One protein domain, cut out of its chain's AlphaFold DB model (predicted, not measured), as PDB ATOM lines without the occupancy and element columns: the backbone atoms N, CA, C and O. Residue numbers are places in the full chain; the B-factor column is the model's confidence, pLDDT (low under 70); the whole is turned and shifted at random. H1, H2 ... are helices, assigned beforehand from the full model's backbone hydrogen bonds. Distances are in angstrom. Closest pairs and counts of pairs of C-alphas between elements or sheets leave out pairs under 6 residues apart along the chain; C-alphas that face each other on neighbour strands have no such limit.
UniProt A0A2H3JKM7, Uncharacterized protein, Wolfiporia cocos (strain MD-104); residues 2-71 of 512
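What this domain is: This is residues 2 to 71 of the 512 residues of an uncharacterized protein of Wolfiporia cocos (strain MD-104) (UniProt A0A2H3JKM7). Three helices, H1, H2 and H3, make a loose triangle, and the long helix H4 runs past the corner where H2 meets H3. The short H5 turns off beyond the end of H4, beside H2. The printed part has 70 residues with five named helices, H1 to H5 in chain order, and no named strand: all helix. It is compact, with a radius of gyration of the C-alphas of 12.0 A, yet elongated, spanning 35 by 20 by 17 A.

How they stand to each other: Start at H4, residues 46 to 60. It is close but not clearly touching to H3, residues 31 to 41: the closest C-alphas, Val 31 and Leu 52, are 7.6 A apart, at a steep tilt of 39 degrees, opposite ways. From Val 31 look to Leu 18 in H2, residues 12 to 20: these closest C-alphas are 5.6 A apart, and H2 and H3 touch, about perpendicular at 86 degrees. H1, residues 2 to 8, touches H3, closest at the C-alphas of Lys 2 and Ile 39, 7.4 A. H1 and H2 touch only at the corner, and only just, with 3 pairs of C-alphas within 8 A; the closest, Ala 8 and His 15, are 4.8 A apart. H5, residues 63 to 69, only just touches H2, with 3 such pairs, the closest being Val 14 and Leu 65 at 6.9 A. H1 and H4 are apart. Every O i to N i+4 pair is within hydrogen-bond range in H1, H2 and H3; H4 has 10 of 11 and H5 2 of 3.

Where its parts are: Find C-alpha 46 at (169.412, 135.198, 156.756); from there H4 runs 20.5 A to C-alpha 60. H3 is 15.3 A long and H2 12.2 A. H1 begins at C-alpha 2, (164.339, 151.681, 163.665), and H5 ends at C-alpha 69, (153.769, 149.264, 177.150).

The domain as a whole: The two C-alphas farthest apart, Ser 45 and Asn 71, are 34.9 A apart. The printed part has no cut and no long link. Look for pLDDT under 70 at residues 24 to 29 and 60 to 71, among others; the mean of the printed part is 70.5.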
ATOM      1  N   LYS A   2     164.309 150.217 163.408       69.88
ATOM      2  CA  LYS A   2     164.339 151.681 163.665       69.88
ATOM      3  C   LYS A   2     163.242 152.184 164.621       69.88
ATOM      4  O   LYS A   2     163.559 152.850 165.592       69.88
ATOM      5  N   GLY A   3     161.984 151.785 164.400       72.00
ATOM      6  CA  GLY A   3     160.872 152.153 165.294       72.00
ATOM      7  C   GLY A   3     160.960 151.553 166.707       72.00
ATOM      8  O   GLY A   3     160.479 152.149 167.659       72.00
ATOM      9  N   ILE A   4     161.610 150.393 166.857       69.94
ATOM     10  CA  ILE A   4     161.837 149.768 168.172       69.94
ATOM     11  C   ILE A   4     162.948 150.521 168.914       69.94
ATOM     12  O   ILE A   4     162.827 150.744 170.109       69.94
ATOM     13  N   LEU A   5     163.992 150.970 168.209       68.50
ATOM     14  CA  LEU A   5     165.079 151.763 168.792       68.50
ATOM     15  C   LEU A   5     164.635 153.169 169.202       68.50
ATOM     16  O   LEU A   5     164.965 153.593 170.302       68.50
ATOM     17  N   SER A   6     163.835 153.857 168.380       72.50
ATOM     18  CA  SER A   6     163.250 155.155 168.759       72.50
ATOM     19  C   SER A   6     162.299 155.043 169.949       72.50
ATOM     20  O   SER A   6     162.097 155.995 170.692       72.50
ATOM     21  N   PHE A   7     161.677 153.878 170.125       69.38
ATOM     22  CA  PHE A   7     160.831 153.618 171.279       69.38
ATOM     23  C   PHE A   7     161.654 153.259 172.524       69.38
ATOM     24  O   PHE A   7     161.353 153.732 173.620       69.38
ATOM     25  N   ALA A   8     162.717 152.468 172.354       69.94
ATOM     26  CA  ALA A   8     163.648 152.115 173.420       69.94
ATOM     27  C   ALA A   8     164.403 153.339 173.957       69.94
ATOM     28  O   ALA A   8     164.579 153.443 175.163       69.94
ATOM     29  N   SER A   9     164.781 154.301 173.106       70.31
ATOM     30  CA  SER A   9     165.408 155.554 173.559       70.31
ATOM     31  C   SER A   9     164.508 156.373 174.485       70.31
ATOM     32  O   SER A   9     165.008 157.105 175.331       70.31
ATOM     33  N   ASN A  10     163.188 156.227 174.348       70.94
ATOM     34  CA  ASN A  10     162.206 156.958 175.146       70.94
ATOM     35  C   ASN A  10     161.782 156.195 176.413       70.94
ATOM     36  O   ASN A  10     161.122 156.772 177.270       70.94
ATOM     37  N   ASN A  11     162.151 154.912 176.551       74.06
ATOM     38  CA  ASN A  11     161.718 154.049 177.652       74.06
ATOM     39  C   ASN A  11     162.900 153.270 178.262       74.06
ATOM     40  O   ASN A  11     163.319 152.251 177.699       74.06
ATOM     41  N   PRO A  12     163.403 153.662 179.451       76.00
ATOM     42  CA  PRO A  12     164.599 153.058 180.047       76.00
ATOM     43  C   PRO A  12     164.422 151.571 180.393       76.00
ATOM     44  O   PRO A  12     165.379 150.802 180.326       76.00
ATOM     45  N   LEU A  13     163.195 151.132 180.696       71.69
ATOM     46  CA  LEU A  13     162.874 149.723 180.960       71.69
ATOM     47  C   LEU A  13     162.995 148.855 179.700       71.69
ATOM     48  O   LEU A  13     163.552 147.756 179.742       71.69
ATOM     49  N   VAL A  14     162.527 149.372 178.564       71.94
ATOM     50  CA  VAL A  14     162.605 148.688 177.266       71.94
ATOM     51  C   VAL A  14     164.056 148.635 176.811       71.94
ATOM     52  O   VAL A  14     164.527 147.584 176.385       71.94
ATOM     53  N   HIS A  15     164.794 149.733 176.986       76.88
ATOM     54  CA  HIS A  15     166.226 149.781 176.721       76.88
ATOM     55  C   HIS A  15     167.003 148.754 177.561       76.88
ATOM     56  O   HIS A  15     167.769 147.967 177.012       76.88
ATOM     57  N   SER A  16     166.767 148.699 178.877       75.69
ATOM     58  CA  SER A  16     167.413 147.729 179.775       75.69
ATOM     59  C   SER A  16     167.104 146.281 179.383       75.69
ATOM     60  O   SER A  16     168.002 145.445 179.303       75.69
ATOM     61  N   THR A  17     165.850 145.990 179.031       74.25
ATOM     62  CA  THR A  17     165.438 144.631 178.644       74.25
ATOM     63  C   THR A  17     166.037 144.201 177.305       74.25
ATOM     64  O   THR A  17     166.481 143.063 177.157       74.25
ATOM     65  N   LEU A  18     166.108 145.110 176.329       74.56
ATOM     66  CA  LEU A  18     166.753 144.835 175.043       74.56
ATOM     67  C   LEU A  18     168.290 144.776 175.153       74.56
ATOM     68  O   LEU A  18     168.929 144.107 174.342       74.56
ATOM     69  N   CYS A  19     168.884 145.443 176.147       76.62
ATOM     70  CA  CYS A  19     170.285 145.263 176.532       76.62
ATOM     71  C   CYS A  19     170.525 143.895 177.185       76.62
ATOM     72  O   CYS A  19     171.554 143.288 176.932       76.62
ATOM     73  N   ALA A  20     169.609 143.409 178.023       75.00
ATOM     74  CA  ALA A  20     169.763 142.129 178.717       75.00
ATOM     75  C   ALA A  20     169.530 140.915 177.799       75.00
ATOM     76  O   ALA A  20     170.080 139.839 178.034       75.00
ATOM     77  N   ALA A  21     168.727 141.078 176.746       76.69
ATOM     78  CA  ALA A  21     168.516 140.046 175.741       76.69
ATOM     79  C   ALA A  21     169.751 139.918 174.834       76.69
ATOM     80  O   ALA A  21     170.105 140.851 174.111       76.69
ATOM     81  N   THR A  22     170.390 138.750 174.847       75.56
ATOM     82  CA  THR A  22     171.556 138.433 174.009       75.56
ATOM     83  C   THR A  22     171.160 137.507 172.862       75.56
ATOM     84  O   THR A  22     170.261 136.676 172.996       75.56
ATOM     85  N   VAL A  23     171.820 137.657 171.708       70.88
ATOM     86  CA  VAL A  23     171.644 136.767 170.549       70.88
ATOM     87  C   VAL A  23     172.923 135.960 170.346       70.88
ATOM     88  O   VAL A  23     174.020 136.517 170.311       70.88
ATOM     89  N   SER A  24     172.783 134.639 170.214       61.78
ATOM     90  CA  SER A  24     173.903 133.683 170.224       61.78
ATOM     91  C   SER A  24     174.866 133.840 169.035       61.78
ATOM     92  O   SER A  24     176.067 133.630 169.177       61.78
ATOM     93  N   VAL A  25     174.379 134.261 167.862       59.75
ATOM     94  CA  VAL A  25     175.168 134.254 166.612       59.75
ATOM     95  C   VAL A  25     176.112 135.448 166.396       59.75
ATOM     96  O   VAL A  25     176.898 135.426 165.451       59.75
ATOM     97  N   ALA A  26     176.106 136.475 167.249       57.69
ATOM     98  CA  ALA A  26     176.948 137.664 167.058       57.69
ATOM     99  C   ALA A  26     177.811 137.988 168.287       57.69
ATOM    100  O   ALA A  26     177.682 139.074 168.845       57.69
ATOM    101  N   ASP A  27     178.672 137.060 168.716       60.84
ATOM    102  CA  ASP A  27     179.621 137.253 169.830       60.84
ATOM    103  C   ASP A  27     178.946 137.718 171.135       60.84
ATOM    104  O   ASP A  27     179.406 138.648 171.796       60.84
ATOM    105  N   HIS A  28     177.800 137.115 171.480       58.06
ATOM    106  CA  HIS A  28     176.974 137.507 172.633       58.06
ATOM    107  C   HIS A  28     176.534 138.982 172.632       58.06
ATOM    108  O   HIS A  28     176.233 139.547 173.683       58.06
ATOM    109  N   ALA A  29     176.458 139.617 171.459       67.81
ATOM    110  CA  ALA A  29     175.966 140.978 171.353       67.81
ATOM    111  C   ALA A  29     174.493 141.073 171.777       67.81
ATOM    112  O   ALA A  29     173.637 140.259 171.407       67.81
ATOM    113  N   ASN A  30     174.206 142.126 172.533       78.50
ATOM    114  CA  ASN A  30     172.858 142.477 172.956       78.50
ATOM    115  C   ASN A  30     171.977 142.786 171.736       78.50
ATOM    116  O   ASN A  30     172.459 143.330 170.737       78.50
ATOM    117  N   VAL A  31     170.674 142.513 171.831       77.94
ATOM    118  CA  VAL A  31     169.699 142.743 170.746       77.94
ATOM    119  C   VAL A  31     169.749 144.191 170.230       77.94
ATOM    120  O   VAL A  31     169.651 144.405 169.022       77.94
ATOM    121  N   LEU A  32     169.984 145.180 171.105       76.50
ATOM    122  CA  LEU A  32     170.190 146.583 170.700       76.50
ATOM    123  C   LEU A  32     171.410 146.769 169.792       76.50
ATOM    124  O   LEU A  32     171.287 147.348 168.715       76.50
ATOM    125  N   ALA A  33     172.560 146.213 170.174       76.81
ATOM    126  CA  ALA A  33     173.787 146.317 169.388       76.81
ATOM    127  C   ALA A  33     173.648 145.624 168.022       76.81
ATOM    128  O   ALA A  33     174.208 146.084 167.024       76.81
ATOM    129  N   VAL A  34     172.870 144.537 167.956       78.06
ATOM    130  CA  VAL A  34     172.545 143.865 166.692       78.06
ATOM    131  C   VAL A  34     171.620 144.732 165.832       78.06
ATOM    132  O   VAL A  34     171.864 144.857 164.633       78.06
ATOM    133  N   PHE A  35     170.606 145.388 166.409       78.50
ATOM    134  CA  PHE A  35     169.755 146.321 165.662       78.50
ATOM    135  C   PHE A  35     170.533 147.522 165.114       78.50
ATOM    136  O   PHE A  35     170.348 147.855 163.941       78.50
ATOM    137  N   ASP A  36     171.421 148.126 165.904       78.06
ATOM    138  CA  ASP A  36     172.255 149.249 165.457       78.06
ATOM    139  C   ASP A  36     173.200 148.826 164.330       78.06
ATOM    140  O   ASP A  36     173.298 149.502 163.304       78.06
ATOM    141  N   ARG A  37     173.821 147.646 164.447       76.75
ATOM    142  CA  ARG A  37     174.683 147.078 163.400       76.75
ATOM    143  C   ARG A  37     173.910 146.770 162.117       76.75
ATOM    144  O   ARG A  37     174.402 147.044 161.022       76.75
ATOM    145  N   CYS A  38     172.696 146.228 162.222       76.31
ATOM    146  CA  CYS A  38     171.830 145.968 161.069       76.31
ATOM    147  C   CYS A  38     171.363 147.263 160.389       76.31
ATOM    148  O   CYS A  38     171.242 147.304 159.167       76.31
ATOM    149  N   ILE A  39     171.130 148.332 161.152       78.62
ATOM    150  CA  ILE A  39     170.767 149.637 160.590       78.62
ATOM    151  C   ILE A  39     171.968 150.305 159.923       78.62
ATOM    152  O   ILE A  39     171.804 150.864 158.841       78.62
ATOM    153  N   ALA A  40     173.152 150.220 160.531       76.75
ATOM    154  CA  ALA A  40     174.381 150.792 159.988       76.75
ATOM    155  C   ALA A  40     174.845 150.083 158.705       76.75
ATOM    156  O   ALA A  40     175.319 150.732 157.779       76.75
ATOM    157  N   SER A  41     174.686 148.759 158.633       76.75
ATOM    158  CA  SER A  41     175.071 147.964 157.456       76.75
ATOM    159  C   SER A  41     174.015 147.943 156.350       76.75
ATOM    160  O   SER A  41     174.348 147.663 155.203       76.75
ATOM    161  N   GLY A  42     172.741 148.198 156.671       73.25
ATOM    162  CA  GLY A  42     171.631 148.165 155.712       73.25
ATOM    163  C   GLY A  42     171.312 146.776 155.139       73.25
ATOM    164  O   GLY A  42     170.393 146.651 154.331       73.25
ATOM    165  N   VAL A  43     172.031 145.729 155.560       72.38
ATOM    166  CA  VAL A  43     171.904 144.356 155.064       72.38
ATOM    167  C   VAL A  43     171.717 143.415 156.251       72.38
ATOM    168  O   VAL A  43     172.497 143.422 157.200       72.38
ATOM    169  N   VAL A  44     170.681 142.575 156.198       76.31
ATOM    170  CA  VAL A  44     170.403 141.564 157.228       76.31
ATOM    171  C   VAL A  44     170.668 140.187 156.629       76.31
ATOM    172  O   VAL A  44     169.964 139.762 155.714       76.31
ATOM    173  N   SER A  45     171.687 139.478 157.122       75.69
ATOM    174  CA  SER A  45     171.951 138.103 156.683       75.69
ATOM    175  C   SER A  45     170.858 137.157 157.197       75.69
ATOM    176  O   SER A  45     170.329 137.337 158.295       75.69
ATOM    177  N   SER A  46     170.512 136.123 156.421       72.81
ATOM    178  CA  SER A  46     169.412 135.198 156.756       72.81
ATOM    179  C   SER A  46     169.609 134.474 158.094       72.81
ATOM    180  O   SER A  46     168.639 134.212 158.804       72.81
ATOM    181  N   LYS A  47     170.868 134.205 158.468       73.44
ATOM    182  CA  LYS A  47     171.239 133.600 159.755       73.44
ATOM    183  C   LYS A  47     170.911 134.524 160.931       73.44
ATOM    184  O   LYS A  47     170.272 134.082 161.879       73.44
ATOM    185  N   ILE A  48     171.265 135.809 160.827       73.94
ATOM    186  CA  ILE A  48     170.956 136.815 161.854       73.94
ATOM    187  C   ILE A  48     169.445 137.061 161.906       73.94
ATOM    188  O   ILE A  48     168.881 137.138 162.989       73.94
ATOM    189  N   ALA A  49     168.764 137.122 160.756       74.62
ATOM    190  CA  ALA A  49     167.330 137.404 160.703       74.62
ATOM    191  C   ALA A  49     166.486 136.347 161.435       74.62
ATOM    192  O   ALA A  49     165.537 136.706 162.132       74.62
ATOM    193  N   ARG A  50     166.834 135.057 161.299       77.06
ATOM    194  CA  ARG A  50     166.087 133.959 161.930       77.06
ATOM    195  C   ARG A  50     166.178 134.024 163.452       77.06
ATOM    196  O   ARG A  50     165.146 134.035 164.116       77.06
ATOM    197  N   GLU A  51     167.382 134.143 163.996       73.12
ATOM    198  CA  GLU A  51     167.573 134.186 165.451       73.12
ATOM    199  C   GLU A  51     167.090 135.497 166.071       73.12
ATOM    200  O   GLU A  51     166.486 135.500 167.139       73.12
ATOM    201  N   LEU A  52     167.263 136.615 165.363       75.56
ATOM    202  CA  LEU A  52     166.700 137.899 165.764       75.56
ATOM    203  C   LEU A  52     165.167 137.846 165.800       75.56
ATOM    204  O   LEU A  52     164.558 138.403 166.709       75.56
ATOM    205  N   SER A  53     164.529 137.175 164.835       76.75
ATOM    206  CA  SER A  53     163.072 137.017 164.829       76.75
ATOM    207  C   SER A  53     162.584 136.192 166.016       76.75
ATOM    208  O   SER A  53     161.585 136.551 166.633       76.75
ATOM    209  N   GLU A  54     163.322 135.148 166.393       77.75
ATOM    210  CA  GLU A  54     162.998 134.313 167.546       77.75
ATOM    211  C   GLU A  54     163.150 135.095 168.856       77.75
ATOM    212  O   GLU A  54     162.210 135.133 169.646       77.75
ATOM    213  N   ALA A  55     164.263 135.815 169.031       73.69
ATOM    214  CA  ALA A  55     164.504 136.667 170.196       73.69
ATOM    215  C   ALA A  55     163.475 137.807 170.326       73.69
ATOM    216  O   ALA A  55     163.015 138.128 171.420       73.69
ATOM    217  N   VAL A  56     163.059 138.416 169.213       75.56
ATOM    218  CA  VAL A  56     162.022 139.460 169.230       75.56
ATOM    219  C   VAL A  56     160.647 138.872 169.549       75.56
ATOM    220  O   VAL A  56     159.875 139.502 170.266       75.56
ATOM    221  N   VAL A  57     160.329 137.669 169.066       77.25
ATOM    222  CA  VAL A  57     159.054 136.997 169.367       77.25
ATOM    223  C   VAL A  57     158.997 136.512 170.816       77.25
ATOM    224  O   VAL A  57     157.934 136.579 171.431       77.25
ATOM    225  N   THR A  58     160.103 136.048 171.396       76.44
ATOM    226  CA  THR A  58     160.149 135.690 172.824       76.44
ATOM    227  C   THR A  58     159.999 136.924 173.708       76.44
ATOM    228  O   THR A  58     159.207 136.897 174.648       76.44
ATOM    229  N   LEU A  59     160.639 138.042 173.353       70.12
ATOM    230  CA  LEU A  59     160.415 139.333 174.012       70.12
ATOM    231  C   LEU A  59     158.968 139.823 173.847       70.12
ATOM    232  O   LEU A  59     158.381 140.314 174.811       70.12
ATOM    233  N   ALA A  60     158.363 139.620 172.668       64.69
ATOM    234  CA  ALA A  60     156.962 139.948 172.380       64.69
ATOM    235  C   ALA A  60     155.956 139.185 173.259       64.69
ATOM    236  O   ALA A  60     154.852 139.663 173.499       64.69
ATOM    237  N   LYS A  61     156.333 137.993 173.732       67.00
ATOM    238  CA  LYS A  61     155.520 137.159 174.628       67.00
ATOM    239  C   LYS A  61     155.735 137.475 176.108       67.00
ATOM    240  O   LYS A  61     155.050 136.895 176.941       67.00
ATOM    241  N   SER A  62     156.695 138.334 176.453       67.31
ATOM    242  CA  SER A  62     156.950 138.658 177.854       67.31
ATOM    243  C   SER A  62     155.927 139.678 178.363       67.31
ATOM    244  O   SER A  62     155.961 140.860 178.018       67.31
ATOM    245  N   ASP A  63     155.015 139.217 179.219       56.78
ATOM    246  CA  ASP A  63     153.952 140.050 179.794       56.78
ATOM    247  C   ASP A  63     154.506 141.245 180.588       56.78
ATOM    248  O   ASP A  63     153.871 142.293 180.652       56.78
ATOM    249  N   VAL A  64     155.727 141.134 181.121       59.59
ATOM    250  CA  VAL A  64     156.406 142.201 181.876       59.59
ATOM    251  C   VAL A  64     156.760 143.401 180.986       59.59
ATOM    252  O   VAL A  64     156.554 144.544 181.393       59.59
ATOM    253  N   LEU A  65     157.226 143.173 179.749       59.22
ATOM    254  CA  LEU A  65     157.472 144.258 178.789       59.22
ATOM    255  C   LEU A  65     156.154 144.880 178.313       59.22
ATOM    256  O   LEU A  65     156.051 146.102 178.205       59.22
ATOM    257  N   PHE A  66     155.136 144.053 178.053       57.56
ATOM    258  CA  PHE A  66     153.871 144.510 177.469       57.56
ATOM    259  C   PHE A  66     152.910 145.156 178.475       57.56
ATOM    260  O   PHE A  66     152.122 146.020 178.087       57.56
ATOM    261  N   ALA A  67     153.006 144.815 179.762       54.97
ATOM    262  CA  ALA A  67     152.282 145.494 180.836       54.97
ATOM    263  C   ALA A  67     152.749 146.948 181.003       54.97
ATOM    264  O   ALA A  67     151.922 147.838 181.179       54.97
ATOM    265  N   SER A  68     154.055 147.211 180.861       53.56
ATOM    266  CA  SER A  68     154.592 148.579 180.876       53.56
ATOM    267  C   SER A  68     154.236 149.365 179.605       53.56
ATOM    268  O   SER A  68     154.030 150.572 179.678       53.56
ATOM    269  N   LEU A  69     154.141 148.689 178.455       51.53
ATOM    270  CA  LEU A  69     153.769 149.264 177.150       51.53
ATOM    271  C   LEU A  69     152.295 149.690 177.062       51.53
ATOM    272  O   LEU A  69     151.978 150.633 176.344       51.53
ATOM    273  N   LYS A  70     151.387 149.011 177.780       50.69
ATOM    274  CA  LYS A  70     149.958 149.376 177.828       50.69
ATOM    275  C   LYS A  70     149.688 150.702 178.542       50.69
ATOM    276  O   LYS A  70     148.659 151.310 178.279       50.69
ATOM    277  N   ASN A  71     150.608 151.131 179.406       49.25
ATOM    278  CA  ASN A  71     150.471 152.335 180.224       49.25
ATOM    279  C   ASN A  71     151.367 153.492 179.748       49.25
ATOM    280  O   ASN A  71     151.366 154.550 180.369       49.25
TER     281      ASN A  71